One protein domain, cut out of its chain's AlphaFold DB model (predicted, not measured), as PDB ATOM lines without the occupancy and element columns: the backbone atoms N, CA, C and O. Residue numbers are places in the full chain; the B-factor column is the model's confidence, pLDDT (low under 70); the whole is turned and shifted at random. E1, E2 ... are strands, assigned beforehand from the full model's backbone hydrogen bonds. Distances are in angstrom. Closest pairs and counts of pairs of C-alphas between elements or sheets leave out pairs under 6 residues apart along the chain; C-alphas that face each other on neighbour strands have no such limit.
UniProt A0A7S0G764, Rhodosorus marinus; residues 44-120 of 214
ATOM      1  N   ARG A  44      31.490 -19.501  18.389       96.50
ATOM      2  CA  ARG A  44      31.241 -18.080  18.198       96.50
ATOM      3  C   ARG A  44      29.845 -17.848  17.639       96.50
ATOM      4  O   ARG A  44      29.423 -18.524  16.696       96.50
ATOM      5  N   ILE A  45      29.146 -16.904  18.242       95.38
ATOM      6  CA  ILE A  45      27.825 -16.451  17.820       95.38
ATOM      7  C   ILE A  45      27.831 -14.930  17.739       95.38
ATOM      8  O   ILE A  45      28.683 -14.278  18.336       95.38
ATOM      9  N   GLU A  46      26.856 -14.372  17.045       96.44
ATOM     10  CA  GLU A  46      26.528 -12.956  17.126       96.44
ATOM     11  C   GLU A  46      25.104 -12.819  17.653       96.44
ATOM     12  O   GLU A  46      24.219 -13.569  17.236       96.44
ATOM     13  N   VAL A  47      24.881 -11.863  18.552       94.94
ATOM     14  CA  VAL A  47      23.556 -11.530  19.090       94.94
ATOM     15  C   VAL A  47      23.170 -10.139  18.610       94.94
ATOM     16  O   VAL A  47      23.991  -9.220  18.654       94.94
ATOM     17  N   LYS A  48      21.944  -9.987  18.108       94.81
ATOM     18  CA  LYS A  48      21.423  -8.709  17.635       94.81
ATOM     19  C   LYS A  48      20.963  -7.874  18.823       94.81
ATOM     20  O   LYS A  48      20.099  -8.312  19.574       94.81
ATOM     21  N   TRP A  49      21.536  -6.686  18.948       91.75
ATOM     22  CA  TRP A  49      21.192  -5.681  19.945       91.75
ATOM     23  C   TRP A  49      20.685  -4.424  19.263       91.75
ATOM     24  O   TRP A  49      21.307  -3.941  18.315       91.75
ATOM     25  N   ASP A  50      19.600  -3.885  19.797       88.12
ATOM     26  CA  ASP A  50      19.053  -2.588  19.434       88.12
ATOM     27  C   ASP A  50      19.507  -1.572  20.487       88.12
ATOM     28  O   ASP A  50      19.105  -1.631  21.646       88.12
ATOM     29  N   LEU A  51      20.427  -0.685  20.101       83.50
ATOM     30  CA  LEU A  51      21.033   0.298  20.998       83.50
ATOM     31  C   LEU A  51      20.421   1.676  20.753       83.50
ATOM     32  O   LEU A  51      20.434   2.163  19.622       83.50
ATOM     33  N   ASP A  52      19.931   2.322  21.806       80.19
ATOM     34  CA  ASP A  52      19.507   3.720  21.744       80.19
ATOM     35  C   ASP A  52      20.730   4.640  21.608       80.19
ATOM     36  O   ASP A  52      21.679   4.553  22.390       80.19
ATOM     37  N   ASP A  53      20.708   5.552  20.635       76.38
ATOM     38  CA  ASP A  53      21.686   6.635  20.541       76.38
ATOM     39  C   ASP A  53      21.257   7.881  21.338       76.38
ATOM     40  O   ASP A  53      20.119   8.009  21.794       76.38
ATOM     41  N   GLU A  54      22.178   8.838  21.508       72.00
ATOM     42  CA  GLU A  54      21.939  10.079  22.268       72.00
ATOM     43  C   GLU A  54      20.785  10.934  21.712       72.00
ATOM     44  O   GLU A  54      20.233  11.779  22.419       72.00
ATOM     45  N   ASN A  55      20.392  10.710  20.456       74.19
ATOM     46  CA  ASN A  55      19.289  11.403  19.796       74.19
ATOM     47  C   ASN A  55      17.968  10.609  19.876       74.19
ATOM     48  O   ASN A  55      16.933  11.074  19.389       74.19
ATOM     49  N   GLY A  56      17.982   9.431  20.508       72.38
ATOM     50  CA  GLY A  56      16.845   8.524  20.628       72.38
ATOM     51  C   GLY A  56      16.532   7.744  19.350       72.38
ATOM     52  O   GLY A  56      15.396   7.285  19.211       72.38
ATOM     53  N   PHE A  57      17.487   7.623  18.422       67.56
ATOM     54  CA  PHE A  57      17.404   6.672  17.315       67.56
ATOM     55  C   PHE A  57      17.958   5.321  17.751       67.56
ATOM     56  O   PHE A  57      18.995   5.237  18.403       67.56
ATOM     57  N   VAL A  58      17.288   4.256  17.325       77.69
ATOM     58  CA  VAL A  58      17.736   2.888  17.570       77.69
ATOM     59  C   VAL A  58      18.724   2.483  16.480       77.69
ATOM     60  O   VAL A  58      18.421   2.567  15.287       77.69
ATOM     61  N   ARG A  59      19.908   2.023  16.882       81.31
ATOM     62  CA  ARG A  59      20.886   1.382  16.004       81.31
ATOM     63  C   ARG A  59      20.977  -0.097  16.332       81.31
ATOM     64  O   ARG A  59      21.485  -0.479  17.383       81.31
ATOM     65  N   SER A  60      20.543  -0.924  15.390       88.12
ATOM     66  CA  SER A  60      20.728  -2.367  15.471       88.12
ATOM     67  C   SER A  60      22.164  -2.753  15.137       88.12
ATOM     68  O   SER A  60      22.748  -2.257  14.167       88.12
ATOM     69  N   ARG A  61      22.721  -3.708  15.879       91.75
ATOM     70  CA  ARG A  61      23.999  -4.334  15.542       91.75
ATOM     71  C   ARG A  61      24.054  -5.796  15.941       91.75
ATOM     72  O   ARG A  61      23.460  -6.208  16.927       91.75
ATOM     73  N   TRP A  62      24.866  -6.547  15.215       94.88
ATOM     74  CA  TRP A  62      25.285  -7.885  15.603       94.88
ATOM     75  C   TRP A  62      26.546  -7.779  16.466       94.88
ATOM     76  O   TRP A  62      27.543  -7.180  16.052       94.88
ATOM     77  N   TRP A  63      26.486  -8.294  17.691       95.69
ATOM     78  CA  TRP A  63      27.592  -8.270  18.646       95.69
ATOM     79  C   TRP A  63      28.107  -9.687  18.886       95.69
ATOM     80  O   TRP A  63      27.364 -10.562  19.333       95.69
ATOM     81  N   GLY A  64      29.384  -9.903  18.566       96.38
ATOM     82  CA  GLY A  64      30.085 -11.166  18.769       96.38
ATOM     83  C   GLY A  64      30.139 -11.605  20.234       96.38
ATOM     84  O   GLY A  64      30.394 -10.808  21.141       96.38
ATOM     85  N   ALA A  65      29.913 -12.897  20.449       97.19
ATOM     86  CA  ALA A  65      30.023 -13.553  21.738       97.19
ATOM     87  C   ALA A  65      30.578 -14.975  21.600       97.19
ATOM     88  O   ALA A  65      30.389 -15.671  20.595       97.19
ATOM     89  N   LYS A  66      31.250 -15.446  22.652       97.38
ATOM     90  CA  LYS A  66      31.744 -16.819  22.770       97.38
ATOM     91  C   LYS A  66      30.904 -17.615  23.754       97.38
ATOM     92  O   LYS A  66      30.686 -17.196  24.885       97.38
ATOM     93  N   VAL A  67      30.507 -18.818  23.360       95.81
ATOM     94  CA  VAL A  67      29.774 -19.740  24.233       95.81
ATOM     95  C   VAL A  67      30.752 -20.383  25.206       95.81
ATOM     96  O   VAL A  67      31.666 -21.097  24.792       95.81
ATOM     97  N   LEU A  68      30.574 -20.146  26.503       95.81
ATOM     98  CA  LEU A  68      31.500 -20.615  27.534       95.81
ATOM     99  C   LEU A  68      31.135 -21.994  28.069       95.81
ATOM    100  O   LEU A  68      32.005 -22.847  28.227       95.81
ATOM    101  N   ARG A  69      29.855 -22.215  28.372       93.12
ATOM    102  CA  ARG A  69      29.364 -23.499  28.881       93.12
ATOM    103  C   ARG A  69      27.871 -23.657  28.655       93.12
ATOM    104  O   ARG A  69      27.145 -22.669  28.606       93.12
ATOM    105  N   LYS A  70      27.430 -24.912  28.601       91.38
ATOM    106  CA  LYS A  70      26.017 -25.287  28.686       91.38
ATOM    107  C   LYS A  70      25.635 -25.471  30.150       91.38
ATOM    108  O   LYS A  70      26.368 -26.110  30.904       91.38
ATOM    109  N   VAL A  71      24.513 -24.890  30.541       87.31
ATOM    110  CA  VAL A  71      23.887 -25.070  31.847       87.31
ATOM    111  C   VAL A  71      22.787 -26.104  31.653       87.31
ATOM    112  O   VAL A  71      21.800 -25.855  30.963       87.31
ATOM    113  N   GLU A  72      22.988 -27.296  32.206       72.94
ATOM    114  CA  GLU A  72      21.970 -28.342  32.173       72.94
ATOM    115  C   GLU A  72      20.789 -27.911  33.043       72.94
ATOM    116  O   GLU A  72      20.929 -27.733  34.255       72.94
ATOM    117  N   SER A  73      19.624 -27.733  32.427       63.53
ATOM    118  CA  SER A  73      18.385 -27.491  33.157       63.53
ATOM    119  C   SER A  73      17.629 -28.810  33.270       63.53
ATOM    120  O   SER A  73      17.226 -29.400  32.266       63.53
ATOM    121  N   SER A  74      17.470 -29.321  34.494       51.91
ATOM    122  CA  SER A  74      16.677 -30.529  34.749       51.91
ATOM    123  C   SER A  74      15.198 -30.237  34.502       51.91
ATOM    124  O   SER A  74      14.499 -29.762  35.391       51.91
ATOM    125  N   GLY A  75      14.728 -30.527  33.289       58.03
ATOM    126  CA  GLY A  75      13.309 -30.493  32.925       58.03
ATOM    127  C   GLY A  75      12.939 -29.508  31.819       58.03
ATOM    128  O   GLY A  75      11.828 -29.599  31.302       58.03
ATOM    129  N   ASP A  76      13.852 -28.620  31.418       63.41
ATOM    130  CA  ASP A  76      13.591 -27.645  30.361       63.41
ATOM    131  C   ASP A  76      14.087 -28.155  29.004       63.41
ATOM    132  O   ASP A  76      15.199 -28.669  28.884       63.41
ATOM    133  N   LYS A  77      13.257 -28.025  27.962       73.12
ATOM    134  CA  LYS A  77      13.652 -28.407  26.590       73.12
ATOM    135  C   LYS A  77      14.631 -27.407  25.974       73.12
ATOM    136  O   LYS A  77      15.290 -27.728  24.987       73.12
ATOM    137  N   ASN A  78      14.701 -26.207  26.543       82.31
ATOM    138  CA  ASN A  78      15.510 -25.116  26.032       82.31
ATOM    139  C   ASN A  78      16.939 -25.207  26.562       82.31
ATOM    140  O   ASN A  78      17.186 -25.514  27.730       82.31
ATOM    141  N   ILE A  79      17.900 -24.907  25.694       87.50
ATOM    142  CA  ILE A  79      19.317 -24.980  26.039       87.50
ATOM    143  C   ILE A  79      19.722 -23.663  26.679       87.50
ATOM    144  O   ILE A  79      19.618 -22.609  26.063       87.50
ATOM    145  N   THR A  80      20.205 -23.736  27.914       91.81
ATOM    146  CA  THR A  80      20.738 -22.577  28.627       91.81
ATOM    147  C   THR A  80      22.257 -22.572  28.513       91.81
ATOM    148  O   THR A  80      22.895 -23.610  28.694       91.81
ATOM    149  N   CYS A  81      22.853 -21.422  28.219       93.38
ATOM    150  CA  CYS A  81      24.299 -21.260  28.105       93.38
ATOM    151  C   CYS A  81      24.761 -19.996  28.822       93.38
ATOM    152  O   CYS A  81      24.057 -18.990  28.832       93.38
ATOM    153  N   ASP A  82      25.987 -20.029  29.338       95.31
ATOM    154  CA  ASP A  82      26.708 -18.795  29.644       95.31
ATOM    155  C   ASP A  82      27.518 -18.402  28.396       95.31
ATOM    156  O   ASP A  82      28.247 -19.233  27.835       95.31
ATOM    157  N   ILE A  83      27.380 -17.151  27.962       96.12
ATOM    158  CA  ILE A  83      28.120 -16.548  26.849       96.12
ATOM    159  C   ILE A  83      28.972 -15.384  27.350       96.12
ATOM    160  O   ILE A  83      28.699 -14.821  28.404       96.12
ATOM    161  N   LEU A  84      30.000 -15.035  26.586       97.31
ATOM    162  CA  LEU A  84      30.909 -13.929  26.855       97.31
ATOM    163  C   LEU A  84      30.925 -13.004  25.645       97.31
ATOM    164  O   LEU A  84      31.416 -13.410  24.591       97.31
ATOM    165  N   TYR A  85      30.351 -11.814  25.783       96.94
ATOM    166  CA  TYR A  85      30.393 -10.785  24.748       96.94
ATOM    167  C   TYR A  85      31.798 -10.224  24.607       96.94
ATOM    168  O   TYR A  85      32.462  -9.978  25.613       96.94
ATOM    169  N   ASP A  86      32.221  -9.974  23.371       96.38
ATOM    170  CA  ASP A  86      33.473  -9.265  23.117       96.38
ATOM    171  C   ASP A  86      33.402  -7.838  23.672       96.38
ATOM    172  O   ASP A  86      32.326  -7.234  23.659       96.38
ATOM    173  N   PRO A  87      34.528  -7.243  24.096       95.19
ATOM    174  CA  PRO A  87      34.546  -5.826  24.420       95.19
ATOM    175  C   PRO A  87      34.153  -4.990  23.196       95.19
ATOM    176  O   PRO A  87      34.566  -5.275  22.066       95.19
ATOM    177  N   PHE A  88      33.378  -3.935  23.415       87.88
ATOM    178  CA  PHE A  88      32.992  -3.002  22.364       87.88
ATOM    179  C   PHE A  88      32.818  -1.597  22.917       87.88
ATOM    180  O   PHE A  88      32.047  -1.400  23.849       87.88
ATOM    181  N   GLU A  89      33.482  -0.625  22.289       87.69
ATOM    182  CA  GLU A  89      33.497   0.767  22.753       87.69
ATOM    183  C   GLU A  89      33.821   0.828  24.257       87.69
ATOM    184  O   GLU A  89      34.877   0.342  24.667       87.69
ATOM    185  N   ASP A  90      32.914   1.371  25.067       86.56
ATOM    186  CA  ASP A  90      33.071   1.506  26.517       86.56
ATOM    187  C   ASP A  90      32.579   0.276  27.304       86.56
ATOM    188  O   ASP A  90      32.707   0.216  28.531       86.56
ATOM    189  N   PHE A  91      32.032  -0.730  26.620       85.88
ATOM    190  CA  PHE A  91      31.569  -1.966  27.234       85.88
ATOM    191  C   PHE A  91      32.708  -2.978  27.312       85.88
ATOM    192  O   PHE A  91      33.229  -3.459  26.301       85.88
ATOM    193  N   ALA A  92      33.086  -3.323  28.541       91.12
ATOM    194  CA  ALA A  92      34.030  -4.397  28.797       91.12
ATOM    195  C   ALA A  92      33.447  -5.759  28.392       91.12
ATOM    196  O   ALA A  92      32.235  -5.938  28.260       91.12
ATOM    197  N   GLU A  93      34.338  -6.737  28.249       94.31
ATOM    198  CA  GLU A  93      33.954  -8.135  28.085       94.31
ATOM    199  C   GLU A  93      32.976  -8.537  29.205       94.31
ATOM    200  O   GLU A  93      33.269  -8.362  30.390       94.31
ATOM    201  N   THR A  94      31.792  -9.021  28.827       94.00
ATOM    202  CA  THR A  94      30.685  -9.237  29.769       94.00
ATOM    203  C   THR A  94      30.118 -10.636  29.609       94.00
ATOM    204  O   THR A  94      29.785 -11.068  28.505       94.00
ATOM    205  N   GLN A  95      30.018 -11.359  30.726       95.44
ATOM    206  CA  GLN A  95      29.417 -12.685  30.764       95.44
ATOM    207  C   GLN A  95      27.916 -12.579  31.052       95.44
ATOM    208  O   GLN A  95      27.533 -11.999  32.064       95.44
ATOM    209  N   CYS A  96      27.095 -13.208  30.213       93.75
ATOM    210  CA  CYS A  96      25.635 -13.231  30.335       93.75
ATOM    211  C   CYS A  96      25.105 -14.664  30.251       93.75
ATOM    212  O   CYS A  96      25.718 -15.531  29.615       93.75
ATOM    213  N   ARG A  97      23.944 -14.918  30.860       95.00
ATOM    214  CA  ARG A  97      23.235 -16.194  30.717       95.00
ATOM    215  C   ARG A  97      22.086 -16.061  29.732       95.00
ATOM    216  O   ARG A  97      21.207 -15.227  29.904       95.00
ATOM    217  N   ILE A  98      22.057 -16.945  28.744       94.31
ATOM    218  CA  ILE A  98      21.032 -16.963  27.700       94.31
ATOM    219  C   ILE A  98      20.316 -18.308  27.641       94.31
ATOM    220  O   ILE A  98      20.905 -19.359  27.905       94.31
ATOM    221  N   VAL A  99      19.053 -18.276  27.237       92.75
ATOM    222  CA  VAL A  99      18.224 -19.450  26.968       92.75
ATOM    223  C   VAL A  99      17.877 -19.459  25.485       92.75
ATOM    224  O   VAL A  99      17.142 -18.596  25.013       92.75
ATOM    225  N   PHE A 100      18.390 -20.432  24.739       89.94
ATOM    226  CA  PHE A 100      18.054 -20.616  23.329       89.94
ATOM    227  C   PHE A 100      16.608 -21.091  23.198       89.94
ATOM    228  O   PHE A 100      16.256 -22.157  23.711       89.94
ATOM    229  N   GLN A 101      15.785 -20.294  22.518       87.88
ATOM    230  CA  GLN A 101      14.367 -20.590  22.296       87.88
ATOM    231  C   GLN A 101      14.148 -21.295  20.954       87.88
ATOM    232  O   GLN A 101      13.302 -22.181  20.842       87.88
ATOM    233  N   SER A 102      14.942 -20.931  19.944       85.94
ATOM    234  CA  SER A 102      14.867 -21.493  18.597       85.94
ATOM    235  C   SER A 102      16.240 -21.468  17.909       85.94
ATOM    236  O   SER A 102      17.271 -21.187  18.527       85.94
ATOM    237  N   SER A 103      16.282 -21.790  16.614       86.31
ATOM    238  CA  SER A 103      17.507 -21.709  15.808       86.31
ATOM    239  C   SER A 103      18.003 -20.279  15.576       86.31
ATOM    240  O   SER A 103      19.131 -20.121  15.129       86.31
ATOM    241  N   THR A 104      17.175 -19.269  15.847       88.38
ATOM    242  CA  THR A 104      17.470 -17.851  15.577       88.38
ATOM    243  C   THR A 104      17.173 -16.938  16.760       88.38
ATOM    244  O   THR A 104      17.546 -15.772  16.724       88.38
ATOM    245  N   GLU A 105      16.515 -17.434  17.809       91.00
ATOM    246  CA  GLU A 105      16.105 -16.628  18.962       91.00
ATOM    247  C   GLU A 105      16.695 -17.163  20.260       91.00
ATOM    248  O   GLU A 105      16.800 -18.378  20.493       91.00
ATOM    249  N   LEU A 106      17.046 -16.229  21.131       93.06
ATOM    250  CA  LEU A 106      17.472 -16.482  22.493       93.06
ATOM    251  C   LEU A 106      16.797 -15.496  23.439       93.06
ATOM    252  O   LEU A 106      16.306 -14.450  23.031       93.06
ATOM    253  N   ARG A 107      16.794 -15.830  24.720       93.00
ATOM    254  CA  ARG A 107      16.346 -14.941  25.783       93.00
ATOM    255  C   ARG A 107      17.489 -14.676  26.741       93.00
ATOM    256  O   ARG A 107      18.104 -15.631  27.216       93.00
ATOM    257  N   ASP A 108      17.756 -13.413  27.033       91.69
ATOM    258  CA  ASP A 108      18.654 -13.038  28.122       91.69
ATOM    259  C   ASP A 108      17.971 -13.358  29.462       91.69
ATOM    260  O   ASP A 108      16.804 -13.030  29.682       91.69
ATOM    261  N   SER A 109      18.661 -14.088  30.338       90.81
ATOM    262  CA  SER A 109      18.085 -14.556  31.605       90.81
ATOM    263  C   SER A 109      18.041 -13.476  32.680       90.81
ATOM    264  O   SER A 109      17.227 -13.587  33.596       90.81
ATOM    265  N   ASP A 110      18.905 -12.469  32.584       85.44
ATOM    266  CA  ASP A 110      19.011 -11.393  33.564       85.44
ATOM    267  C   ASP A 110      17.982 -10.293  33.265       85.44
ATOM    268  O   ASP A 110      17.294  -9.825  34.176       85.44
ATOM    269  N   SER A 111      17.817  -9.915  31.990       84.56
ATOM    270  CA  SER A 111      16.838  -8.901  31.559       84.56
ATOM    271  C   SER A 111      15.472  -9.480  31.169       84.56
ATOM    272  O   SER A 111      14.459  -8.781  31.218       84.56
ATOM    273  N   GLY A 112      15.419 -10.759  30.787       87.31
ATOM    274  CA  GLY A 112      14.225 -11.404  30.236       87.31
ATOM    275  C   GLY A 112      13.932 -11.042  28.775       87.31
ATOM    276  O   GLY A 112      12.910 -11.494  28.243       87.31
ATOM    277  N   GLU A 113      14.801 -10.252  28.143       87.12
ATOM    278  CA  GLU A 113      14.648  -9.732  26.786       87.12
ATOM    279  C   GLU A 113      14.789 -10.838  25.734       87.12
ATOM    280  O   GLU A 113      15.641 -11.722  25.843       87.12
ATOM    281  N   LEU A 114      13.918 -10.803  24.722       89.38
ATOM    282  CA  LEU A 114      13.992 -11.687  23.563       89.38
ATOM    283  C   LEU A 114      14.925 -11.053  22.532       89.38
ATOM    284  O   LEU A 114      14.667  -9.945  22.075       89.38
ATOM    285  N   LEU A 115      15.973 -11.775  22.153       92.88
ATOM    286  CA  LEU A 115      16.979 -11.321  21.201       92.88
ATOM    287  C   LEU A 115      17.137 -12.341  20.074       92.88
ATOM    288  O   LEU A 115      16.770 -13.515  20.196       92.88
ATOM    289  N   TYR A 116      17.758 -11.900  18.985       93.12
ATOM    290  CA  TYR A 116      18.088 -12.758  17.854       93.12
ATOM    291  C   TYR A 116      19.564 -13.122  17.862       93.12
ATOM    292  O   TYR A 116      20.409 -12.323  18.257       93.12
ATOM    293  N   TRP A 117      19.890 -14.320  17.394       93.56
ATOM    294  CA  TRP A 117      21.263 -14.786  17.285       93.56
ATOM    295  C   TRP A 117      21.512 -15.500  15.961       93.56
ATOM    296  O   TRP A 117      20.589 -15.986  15.305       93.56
ATOM    297  N   ARG A 118      22.788 -15.581  15.593       92.94
ATOM    298  CA  ARG A 118      23.281 -16.347  14.445       92.94
ATOM    299  C   ARG A 118      24.693 -16.861  14.704       92.94
ATOM    300  O   ARG A 118      25.360 -16.401  15.636       92.94
ATOM    301  N   ALA A 119      25.165 -17.815  13.905       92.69
ATOM    302  CA  ALA A 119      26.583 -18.164  13.942       92.69
ATOM    303  C   ALA A 119      27.424 -16.975  13.444       92.69
ATOM    304  O   ALA A 119      27.018 -16.262  12.532       92.69
ATOM    305  N   GLU A 120      28.600 -16.747  14.032       92.00
ATOM    306  CA  GLU A 120      29.458 -15.633  13.603       92.00
ATOM    307  C   GLU A 120      29.829 -15.760  12.113       92.00
ATOM    308  O   GLU A 120      30.268 -16.820  11.658       92.00
TER     309      GLU A 120
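AT A GLANCE: This is residues 44 to 120 of the 214 residues of a protein of Rhodosorus marinus (UniProt A0A7S0G764). This is a small closed barrel of six antiparallel strands, drawn out along one axis by two hairpin ends that point away from each other: the turn at residues 53 to 57 between E1 and E2, and the turn at residues 72 to 78 between E2 and E3. E2, the longest strand, bends by 82 degrees on its way round the barrel wall, and short E5 and E6 complete the ring, E6 beside E1. The printed part has 77 residues with no named helix and six named strands, E1 to E6, which follow round the ring in chain order as a meander, each strand the antiparallel neighbour of the one before. The class is all strand; the whole is compact, with a radius of gyration of the C-alphas of 13.0 A and spans of 44 by 22 by 20 A.

IN THESE COORDINATES: E1 is residues 44 to 52, 25.0 A long, and begins at C-alpha 44 at (31.241, -18.080, 18.198). E2 is residues 58 to 71, 32.0 A from first to last C-alpha, ends at C-alpha 71 at (23.887, -25.070, 31.847) and bends at residue 68. E3, residues 79 to 85, measures 18.1 A, and E4, residues 94 to 100, measures 18.2 A. E5 is residues 105 to 108, 10.2 A. E6 is residues 114 to 119, 17.1 A, and ends at C-alpha 119 at (26.583, -18.164, 13.942).

HOW THE PARTS SIT: E1 and E2 form a hairpin at 142 degrees, with N 47 and O 63 at 2.9 A. E1 is beside residues 58 to 66 of E2, and E3 is on the other side, beside residues 64 to 71. The hairpin of E2 and E3 has N 84 and O 66 at 2.8 A. E3 and E4, a hairpin at 153 degrees, have N 83 and O 96 at 2.8 A. In the hairpin of E4 and E5, N 99 and O 107 are 2.8 A apart; in that of E5 and E6, N 106 and O 115 are 2.9 A apart. The pairing of E6 is staggered: residues 114 to 116 pair with E5 and residues 116 to 119 with E1. E6 and E1 close the barrel, antiparallel at 141 degrees, with N 48 and O 116 at 2.8 A. E1 and E4 are apart, and so are E3 and E6.

THE WHOLE: The two C-alphas farthest apart, those of Asn 55 and Ser 74, are 44.6 A from each other, while those of Arg 44 and Glu 120, the first and last printed, are 5.5 A apart. The printed part has no cut. The links E1 to E2, E4 to E5 and E5 to E6 are tight, and the other two are short. The mean pLDDT of the printed part is 87.9; residue 57 and residues 73 to 76 are under 70.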